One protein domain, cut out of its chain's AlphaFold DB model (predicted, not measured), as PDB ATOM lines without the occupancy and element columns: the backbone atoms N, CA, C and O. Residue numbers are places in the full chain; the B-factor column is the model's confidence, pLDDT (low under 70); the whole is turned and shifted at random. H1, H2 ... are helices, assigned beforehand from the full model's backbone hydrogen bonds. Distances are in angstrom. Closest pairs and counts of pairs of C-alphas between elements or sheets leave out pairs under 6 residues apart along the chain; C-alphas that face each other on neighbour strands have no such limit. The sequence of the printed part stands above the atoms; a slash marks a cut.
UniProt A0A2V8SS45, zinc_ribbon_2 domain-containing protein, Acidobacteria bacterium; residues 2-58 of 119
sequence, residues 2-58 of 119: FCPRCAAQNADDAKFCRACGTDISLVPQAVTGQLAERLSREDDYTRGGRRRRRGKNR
ATOM      1  N   PHE A   2     -30.898  12.601  41.612       87.94
ATOM      2  CA  PHE A   2     -31.851  13.727  41.544       87.94
ATOM      3  C   PHE A   2     -31.212  14.988  40.945       87.94
ATOM      4  O   PHE A   2     -30.057  15.301  41.227       87.94
ATOM      5  N   CYS A   3     -31.966  15.725  40.123       91.12
ATOM      6  CA  CYS A   3     -31.501  16.991  39.553       91.12
ATOM      7  C   CYS A   3     -31.549  18.127  40.597       91.12
ATOM      8  O   CYS A   3     -32.618  18.370  41.154       91.12
ATOM      9  N   PRO A   4     -30.465  18.901  40.803       88.25
ATOM     10  CA  PRO A   4     -30.440  19.985  41.791       88.25
ATOM     11  C   PRO A   4     -31.329  21.182  41.424       88.25
ATOM     12  O   PRO A   4     -31.614  22.016  42.275       88.25
ATOM     13  N   ARG A   5     -31.764  21.290  40.162       89.62
ATOM     14  CA  ARG A   5     -32.553  22.431  39.679       89.62
ATOM     15  C   ARG A   5     -34.061  22.205  39.746       89.62
ATOM     16  O   ARG A   5     -34.797  23.132  40.049       89.62
ATOM     17  N   CYS A   6     -34.525  21.002  39.413       93.31
ATOM     18  CA  CYS A   6     -35.957  20.694  39.319       93.31
ATOM     19  C   CYS A   6     -36.384  19.462  40.127       93.31
ATOM     20  O   CYS A   6     -37.521  19.026  39.990       93.31
ATOM     21  N   ALA A   7     -35.476  18.865  40.908       90.62
ATOM     22  CA  ALA A   7     -35.705  17.669  41.724       90.62
ATOM     23  C   ALA A   7     -36.213  16.425  40.965       90.62
ATOM     24  O   ALA A   7     -36.561  15.424  41.585       90.62
ATOM     25  N   ALA A   8     -36.210  16.437  39.628       91.69
ATOM     26  CA  ALA A   8     -36.602  15.277  38.837       91.69
ATOM     27  C   ALA A   8     -35.628  14.109  39.053       91.69
ATOM     28  O   ALA A   8     -34.404  14.298  39.078       91.69
ATOM     29  N   GLN A   9     -36.177  12.900  39.168       90.56
ATOM     30  CA  GLN A   9     -35.403  11.666  39.238       90.56
ATOM     31  C   GLN A   9     -34.872  11.313  37.844       90.56
ATOM     32  O   GLN A   9     -35.616  11.287  36.866       90.56
ATOM     33  N   ASN A  10     -33.570  11.064  37.750       89.56
ATOM     34  CA  ASN A  10     -32.889  10.718  36.508       89.56
ATOM     35  C   ASN A  10     -31.987   9.492  36.705       89.56
ATOM     36  O   ASN A  10     -31.613   9.166  37.836       89.56
ATOM     37  N   ALA A  11     -31.619   8.834  35.604       87.81
ATOM     38  CA  ALA A  11     -30.655   7.732  35.624       87.81
ATOM     39  C   ALA A  11     -29.272   8.209  36.105       87.81
ATOM     40  O   ALA A  11     -28.921   9.371  35.895       87.81
ATOM     41  N   ASP A  12     -28.496   7.325  36.734       81.12
ATOM     42  CA  ASP A  12     -27.205   7.675  37.352       81.12
ATOM     43  C   ASP A  12     -26.116   8.052  36.333       81.12
ATOM     44  O   ASP A  12     -25.258   8.878  36.634       81.12
ATOM     45  N   ASP A  13     -26.227   7.567  35.092       83.69
ATOM     46  CA  ASP A  13     -25.302   7.882  33.989       83.69
ATOM     47  C   ASP A  13     -25.785   9.025  33.074       83.69
ATOM     48  O   ASP A  13     -25.201   9.305  32.021       83.69
ATOM     49  N   ALA A  14     -26.893   9.690  33.415       86.25
ATOM     50  CA  ALA A  14     -27.449  10.734  32.565       86.25
ATOM     51  C   ALA A  14     -26.592  12.010  32.603       86.25
ATOM     52  O   ALA A  14     -26.387  12.601  33.656       86.25
ATOM     53  N   LYS A  15     -26.152  12.502  31.437       88.44
ATOM     54  CA  LYS A  15     -25.405  13.772  31.334       88.44
ATOM     55  C   LYS A  15     -26.299  15.004  31.505       88.44
ATOM     56  O   LYS A  15     -25.854  16.017  32.024       88.44
ATOM     57  N   PHE A  16     -27.573  14.901  31.121       92.81
ATOM     58  CA  PHE A  16     -28.540  16.000  31.173       92.81
ATOM     59  C   PHE A  16     -29.851  15.568  31.831       92.81
ATOM     60  O   PHE A  16     -30.290  14.421  31.704       92.81
ATOM     61  N   CYS A  17     -30.502  16.503  32.520       93.00
ATOM     62  CA  CYS A  17     -31.823  16.303  33.097       93.00
ATOM     63  C   CYS A  17     -32.900  16.245  32.005       93.00
ATOM     64  O   CYS A  17     -33.069  17.200  31.248       93.00
ATOM     65  N   ARG A  18     -33.697  15.171  31.982       91.12
ATOM     66  CA  ARG A  18     -34.802  14.999  31.019       91.12
ATOM     67  C   ARG A  18     -35.974  15.968  31.218       91.12
ATOM     68  O   ARG A  18     -36.752  16.152  30.293       91.12
ATOM     69  N   ALA A  19     -36.099  16.577  32.398       93.00
ATOM     70  CA  ALA A  19     -37.200  17.486  32.720       93.00
ATOM     71  C   ALA A  19     -36.857  18.970  32.498       93.00
ATOM     72  O   ALA A  19     -37.714  19.733  32.074       93.00
ATOM     73  N   CYS A  20     -35.620  19.396  32.791       93.81
ATOM     74  CA  CYS A  20     -35.230  20.815  32.725       93.81
ATOM     75  C   CYS A  20     -34.004  21.111  31.845       93.81
ATOM     76  O   CYS A  20     -33.578  22.262  31.773       93.81
ATOM     77  N   GLY A  21     -33.382  20.094  31.241       90.81
ATOM     78  CA  GLY A  21     -32.220  20.254  30.358       90.81
ATOM     79  C   GLY A  21     -30.906  20.639  31.047       90.81
ATOM     80  O   GLY A  21     -29.917  20.887  30.370       90.81
ATOM     81  N   THR A  22     -30.861  20.696  32.381       91.81
ATOM     82  CA  THR A  22     -29.632  21.056  33.114       91.81
ATOM     83  C   THR A  22     -28.581  19.954  33.003       91.81
ATOM     84  O   THR A  22     -28.920  18.776  33.138       91.81
ATOM     85  N   ASP A  23     -27.321  20.336  32.788       91.25
ATOM     86  CA  ASP A  23     -26.175  19.424  32.816       91.25
ATOM     87  C   ASP A  23     -25.947  18.927  34.248       91.25
ATOM     88  O   ASP A  23     -25.780  19.711  35.184       91.25
ATOM     89  N   ILE A  24     -26.006  17.612  34.422       90.88
ATOM     90  CA  ILE A  24     -25.841  16.935  35.709       90.88
ATOM     91  C   ILE A  24     -24.675  15.939  35.683       90.88
ATOM     92  O   ILE A  24     -24.539  15.143  36.604       90.88
ATOM     93  N   SER A  25     -23.802  16.004  34.673       86.75
ATOM     94  CA  SER A  25     -22.653  15.099  34.511       86.75
ATOM     95  C   SER A  25     -21.668  15.118  35.691       86.75
ATOM     96  O   SER A  25     -21.028  14.109  35.993       86.75
ATOM     97  N   LEU A  26     -21.570  16.254  36.386       80.94
ATOM     98  CA  LEU A  26     -20.669  16.462  37.525       80.94
ATOM     99  C   LEU A  26     -21.360  16.299  38.888       80.94
ATOM    100  O   LEU A  26     -20.681  16.196  39.907       80.94
ATOM    101  N   VAL A  27     -22.694  16.232  38.923       82.38
ATOM    102  CA  VAL A  27     -23.476  16.066  40.159       82.38
ATOM    103  C   VAL A  27     -23.160  14.752  40.885       82.38
ATOM    104  O   VAL A  27     -22.869  14.817  42.081       82.38
ATOM    105  N   PRO A  28     -23.137  13.572  40.228       75.44
ATOM    106  CA  PRO A  28     -22.819  12.332  40.935       75.44
ATOM    107  C   PRO A  28     -21.378  12.335  41.465       75.44
ATOM    108  O   PRO A  28     -21.126  11.825  42.549       75.44
ATOM    109  N   GLN A  29     -20.445  12.983  40.758       75.56
ATOM    110  CA  GLN A  29     -19.041  13.103  41.176       75.56
ATOM    111  C   GLN A  29     -18.850  14.085  42.344       75.56
ATOM    112  O   GLN A  29     -17.934  13.918  43.151       75.56
ATOM    113  N   ALA A  30     -19.704  15.108  42.444       73.81
ATOM    114  CA  ALA A  30     -19.705  16.057  43.552       73.81
ATOM    115  C   ALA A  30     -20.234  15.423  44.848       73.81
ATOM    116  O   ALA A  30     -19.673  15.663  45.914       73.81
ATOM    117  N   VAL A  31     -21.270  14.581  44.756       77.31
ATOM    118  CA  VAL A  31     -21.859  13.888  45.918       77.31
ATOM    119  C   VAL A  31     -20.944  12.780  46.448       77.31
ATOM    120  O   VAL A  31     -20.875  12.571  47.655       77.31
ATOM    121  N   THR A  32     -20.195  12.095  45.578       77.75
ATOM    122  CA  THR A  32     -19.263  11.023  45.980       77.75
ATOM    123  C   THR A  32     -17.914  11.531  46.501       77.75
ATOM    124  O   THR A  32     -17.039  10.725  46.810       77.75
ATOM    125  N   GLY A  33     -17.699  12.851  46.571       70.25
ATOM    126  CA  GLY A  33     -16.431  13.457  46.999       70.25
ATOM    127  C   GLY A  33     -15.280  13.323  45.989       70.25
ATOM    128  O   GLY A  33     -14.210  13.892  46.194       70.25
ATOM    129  N   GLN A  34     -15.492  12.637  44.863       73.88
ATOM    130  CA  GLN A  34     -14.480  12.415  43.823       73.88
ATOM    131  C   GLN A  34     -14.121  13.697  43.055       73.88
ATOM    132  O   GLN A  34     -13.029  13.805  42.493       73.88
ATOM    133  N   LEU A  35     -15.021  14.684  43.036       74.38
ATOM    134  CA  LEU A  35     -14.783  15.976  42.395       74.38
ATOM    135  C   LEU A  35     -13.673  16.780  43.091       74.38
ATOM    136  O   LEU A  35     -12.853  17.388  42.409       74.38
ATOM    137  N   ALA A  36     -13.611  16.752  44.428       74.00
ATOM    138  CA  ALA A  36     -12.586  17.472  45.187       74.00
ATOM    139  C   ALA A  36     -11.178  16.941  44.872       74.00
ATOM    140  O   ALA A  36     -10.256  17.726  44.653       74.00
ATOM    141  N   GLU A  37     -11.027  15.620  44.759       74.81
ATOM    142  CA  GLU A  37      -9.759  14.975  44.399       74.81
ATOM    143  C   GLU A  37      -9.314  15.346  42.974       74.81
ATOM    144  O   GLU A  37      -8.158  15.704  42.742       74.81
ATOM    145  N   ARG A  38     -10.244  15.331  42.005       71.50
ATOM    146  CA  ARG A  38      -9.952  15.733  40.618       71.50
ATOM    147  C   ARG A  38      -9.534  17.198  40.511       71.50
ATOM    148  O   ARG A  38      -8.525  17.485  39.872       71.50
ATOM    149  N   LEU A  39     -10.262  18.102  41.168       75.31
ATOM    150  CA  LEU A  39      -9.932  19.530  41.193       75.31
ATOM    151  C   LEU A  39      -8.569  19.787  41.853       75.31
ATOM    152  O   LEU A  39      -7.773  20.558  41.327       75.31
ATOM    153  N   SER A  40      -8.259  19.079  42.944       69.50
ATOM    154  CA  SER A  40      -6.965  19.184  43.635       69.50
ATOM    155  C   SER A  40      -5.790  18.777  42.738       69.50
ATOM    156  O   SER A  40      -4.725  19.398  42.776       69.50
ATOM    157  N   ARG A  41      -5.981  17.750  41.900       67.62
ATOM    158  CA  ARG A  41      -4.963  17.249  40.967       67.62
ATOM    159  C   ARG A  41      -4.743  18.183  39.770       67.62
ATOM    160  O   ARG A  41      -3.603  18.366  39.343       67.62
ATOM    161  N   GLU A  42      -5.816  18.781  39.257       65.75
ATOM    162  CA  GLU A  42      -5.772  19.812  38.207       65.75
ATOM    163  C   GLU A  42      -5.061  21.087  38.705       65.75
ATOM    164  O   GLU A  42      -4.201  21.661  38.023       65.75
ATOM    165  N   ASP A  43      -5.351  21.490  39.946       62.12
ATOM    166  CA  ASP A  43      -4.692  22.612  40.611       62.12
ATOM    167  C   ASP A  43      -3.185  22.375  40.782       62.12
ATOM    168  O   ASP A  43      -2.405  23.308  40.600       62.12
ATOM    169  N   ASP A  44      -2.726  21.157  41.084       60.72
ATOM    170  CA  ASP A  44      -1.291  20.900  41.279       60.72
ATOM    171  C   ASP A  44      -0.487  21.013  39.966       60.72
ATOM    172  O   ASP A  44       0.605  21.594  39.944       60.72
ATOM    173  N   TYR A  45      -1.074  20.598  38.833       58.53
ATOM    174  CA  TYR A  45      -0.492  20.815  37.500       58.53
ATOM    175  C   TYR A  45      -0.328  22.309  37.175       58.53
ATOM    176  O   TYR A  45       0.730  22.742  36.705       58.53
ATOM    177  N   THR A  46      -1.331  23.137  37.480       56.84
ATOM    178  CA  THR A  46      -1.250  24.591  37.244       56.84
ATOM    179  C   THR A  46      -0.394  25.321  38.294       56.84
ATOM    180  O   THR A  46       0.239  26.349  38.007       56.84
ATOM    181  N   ARG A  47      -0.289  24.781  39.514       51.00
ATOM    182  CA  ARG A  47       0.506  25.341  40.620       51.00
ATOM    183  C   ARG A  47       1.999  25.041  40.492       51.00
ATOM    184  O   ARG A  47       2.796  25.878  40.928       51.00
ATOM    185  N   GLY A  48       2.392  23.957  39.820       51.41
ATOM    186  CA  GLY A  48       3.785  23.678  39.441       51.41
ATOM    187  C   GLY A  48       4.413  24.799  38.597       51.41
ATOM    188  O   GLY A  48       5.541  25.227  38.859       51.41
ATOM    189  N   GLY A  49       3.644  25.380  37.668       50.28
ATOM    190  CA  GLY A  49       4.068  26.541  36.873       50.28
ATOM    191  C   GLY A  49       4.141  27.850  37.675       50.28
ATOM    192  O   GLY A  49       5.052  28.661  37.484       50.28
ATOM    193  N   ARG A  50       3.229  28.063  38.636       47.75
ATOM    194  CA  ARG A  50       3.190  29.287  39.463       47.75
ATOM    195  C   ARG A  50       4.155  29.278  40.653       47.75
ATOM    196  O   ARG A  50       4.618  30.350  41.043       47.75
ATOM    197  N   ARG A  51       4.525  28.118  41.213       48.44
ATOM    198  CA  ARG A  51       5.556  28.030  42.271       48.44
ATOM    199  C   ARG A  51       6.937  28.476  41.779       48.44
ATOM    200  O   ARG A  51       7.647  29.110  42.555       48.44
ATOM    201  N   ARG A  52       7.273  28.291  40.492       50.69
ATOM    202  CA  ARG A  52       8.471  28.918  39.891       50.69
ATOM    203  C   ARG A  52       8.416  30.453  39.941       50.69
ATOM    204  O   ARG A  52       9.428  31.086  40.217       50.69
ATOM    205  N   ARG A  53       7.233  31.063  39.775       49.22
ATOM    206  CA  ARG A  53       7.023  32.525  39.878       49.22
ATOM    207  C   ARG A  53       6.973  33.051  41.319       49.22
ATOM    208  O   ARG A  53       7.435  34.158  41.566       49.22
ATOM    209  N   ARG A  54       6.449  32.282  42.282       44.62
ATOM    210  CA  ARG A  54       6.335  32.686  43.705       44.62
ATOM    211  C   ARG A  54       7.604  32.416  44.531       44.62
ATOM    212  O   ARG A  54       7.599  32.567  45.744       44.62
ATOM    213  N   GLY A  55       8.710  32.055  43.886       47.16
ATOM    214  CA  GLY A  55      10.050  32.188  44.466       47.16
ATOM    215  C   GLY A  55      10.599  33.623  44.411       47.16
ATOM    216  O   GLY A  55      11.677  33.870  44.938       47.16
ATOM    217  N   LYS A  56       9.867  34.559  43.786       48.94
ATOM    218  CA  LYS A  56      10.281  35.944  43.503       48.94
ATOM    219  C   LYS A  56      10.207  36.917  44.699       48.94
ATOM    220  O   LYS A  56      10.521  38.083  44.534       48.94
ATOM    221  N   ASN A  57       9.851  36.449  45.899       43.84
ATOM    222  CA  ASN A  57       9.826  37.285  47.115       43.84
ATOM    223  C   ASN A  57      10.832  36.828  48.187       43.84
ATOM    224  O   ASN A  57      10.709  37.207  49.348       43.84
ATOM    225  N   ARG A  58      11.819  35.993  47.837       51.34
ATOM    226  CA  ARG A  58      12.979  35.772  48.712       51.34
ATOM    227  C   ARG A  58      14.030  36.828  48.367       51.34
ATOM    228  O   ARG A  58      14.233  37.040  47.171       51.34
TER     229      ARG A  58
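Overview. This is residues 2 to 58 of the 119 residues of the protein "zinc_ribbon_2 domain-containing protein" of Acidobacteria bacterium (UniProt A0A2V8SS45). A small head of looped chain, residues 2 to 26, leads through the short helix H1 into one long helix, H2, which sticks out as an arm from residue 39 on. The printed part has 57 residues with two named helices, H1 then H2, and no named strand; the class is all helix, with under half of the residues in named elements. It is extended, with a radius of gyration of the C-alphas of 17.6 A and spans of 55 by 18 by 14 A, the arm making the length.

Along the chain. Start at C-alpha 2, at (-31.851, 13.727, 41.544), where residues 2 to 26 hold no named element. Find C-alpha 27 at (-23.476, 16.066, 40.159); from there H1, residues 27 to 31, runs 6.4 A. H2, residues 34 to 53, runs 29.7 A to C-alpha 53 at (7.023, 32.525, 39.878), with a kink of 39 degrees near residue 46.

Arrangement. Look at Gln 29 and Leu 35: their C-alphas, the closest of H1 and H2, are 5.3 A apart, and the two helices are close but not clearly touching. A tight link of 2 residues joins them. In H1 the O i to N i+4 pair is within hydrogen-bond range; in H2 12 of 16 are.

Size, cuts and confidence. The C-alphas of Ala 19 and Arg 58, the two farthest apart, are 55.7 A apart. Residues 39 to 58, of which 39 to 53 belong to H2, stand free; the body without them spans 30 by 14 by 13 A. The printed part has no cut. In the B-factor column, residues 40 to 58 of this model are under 70.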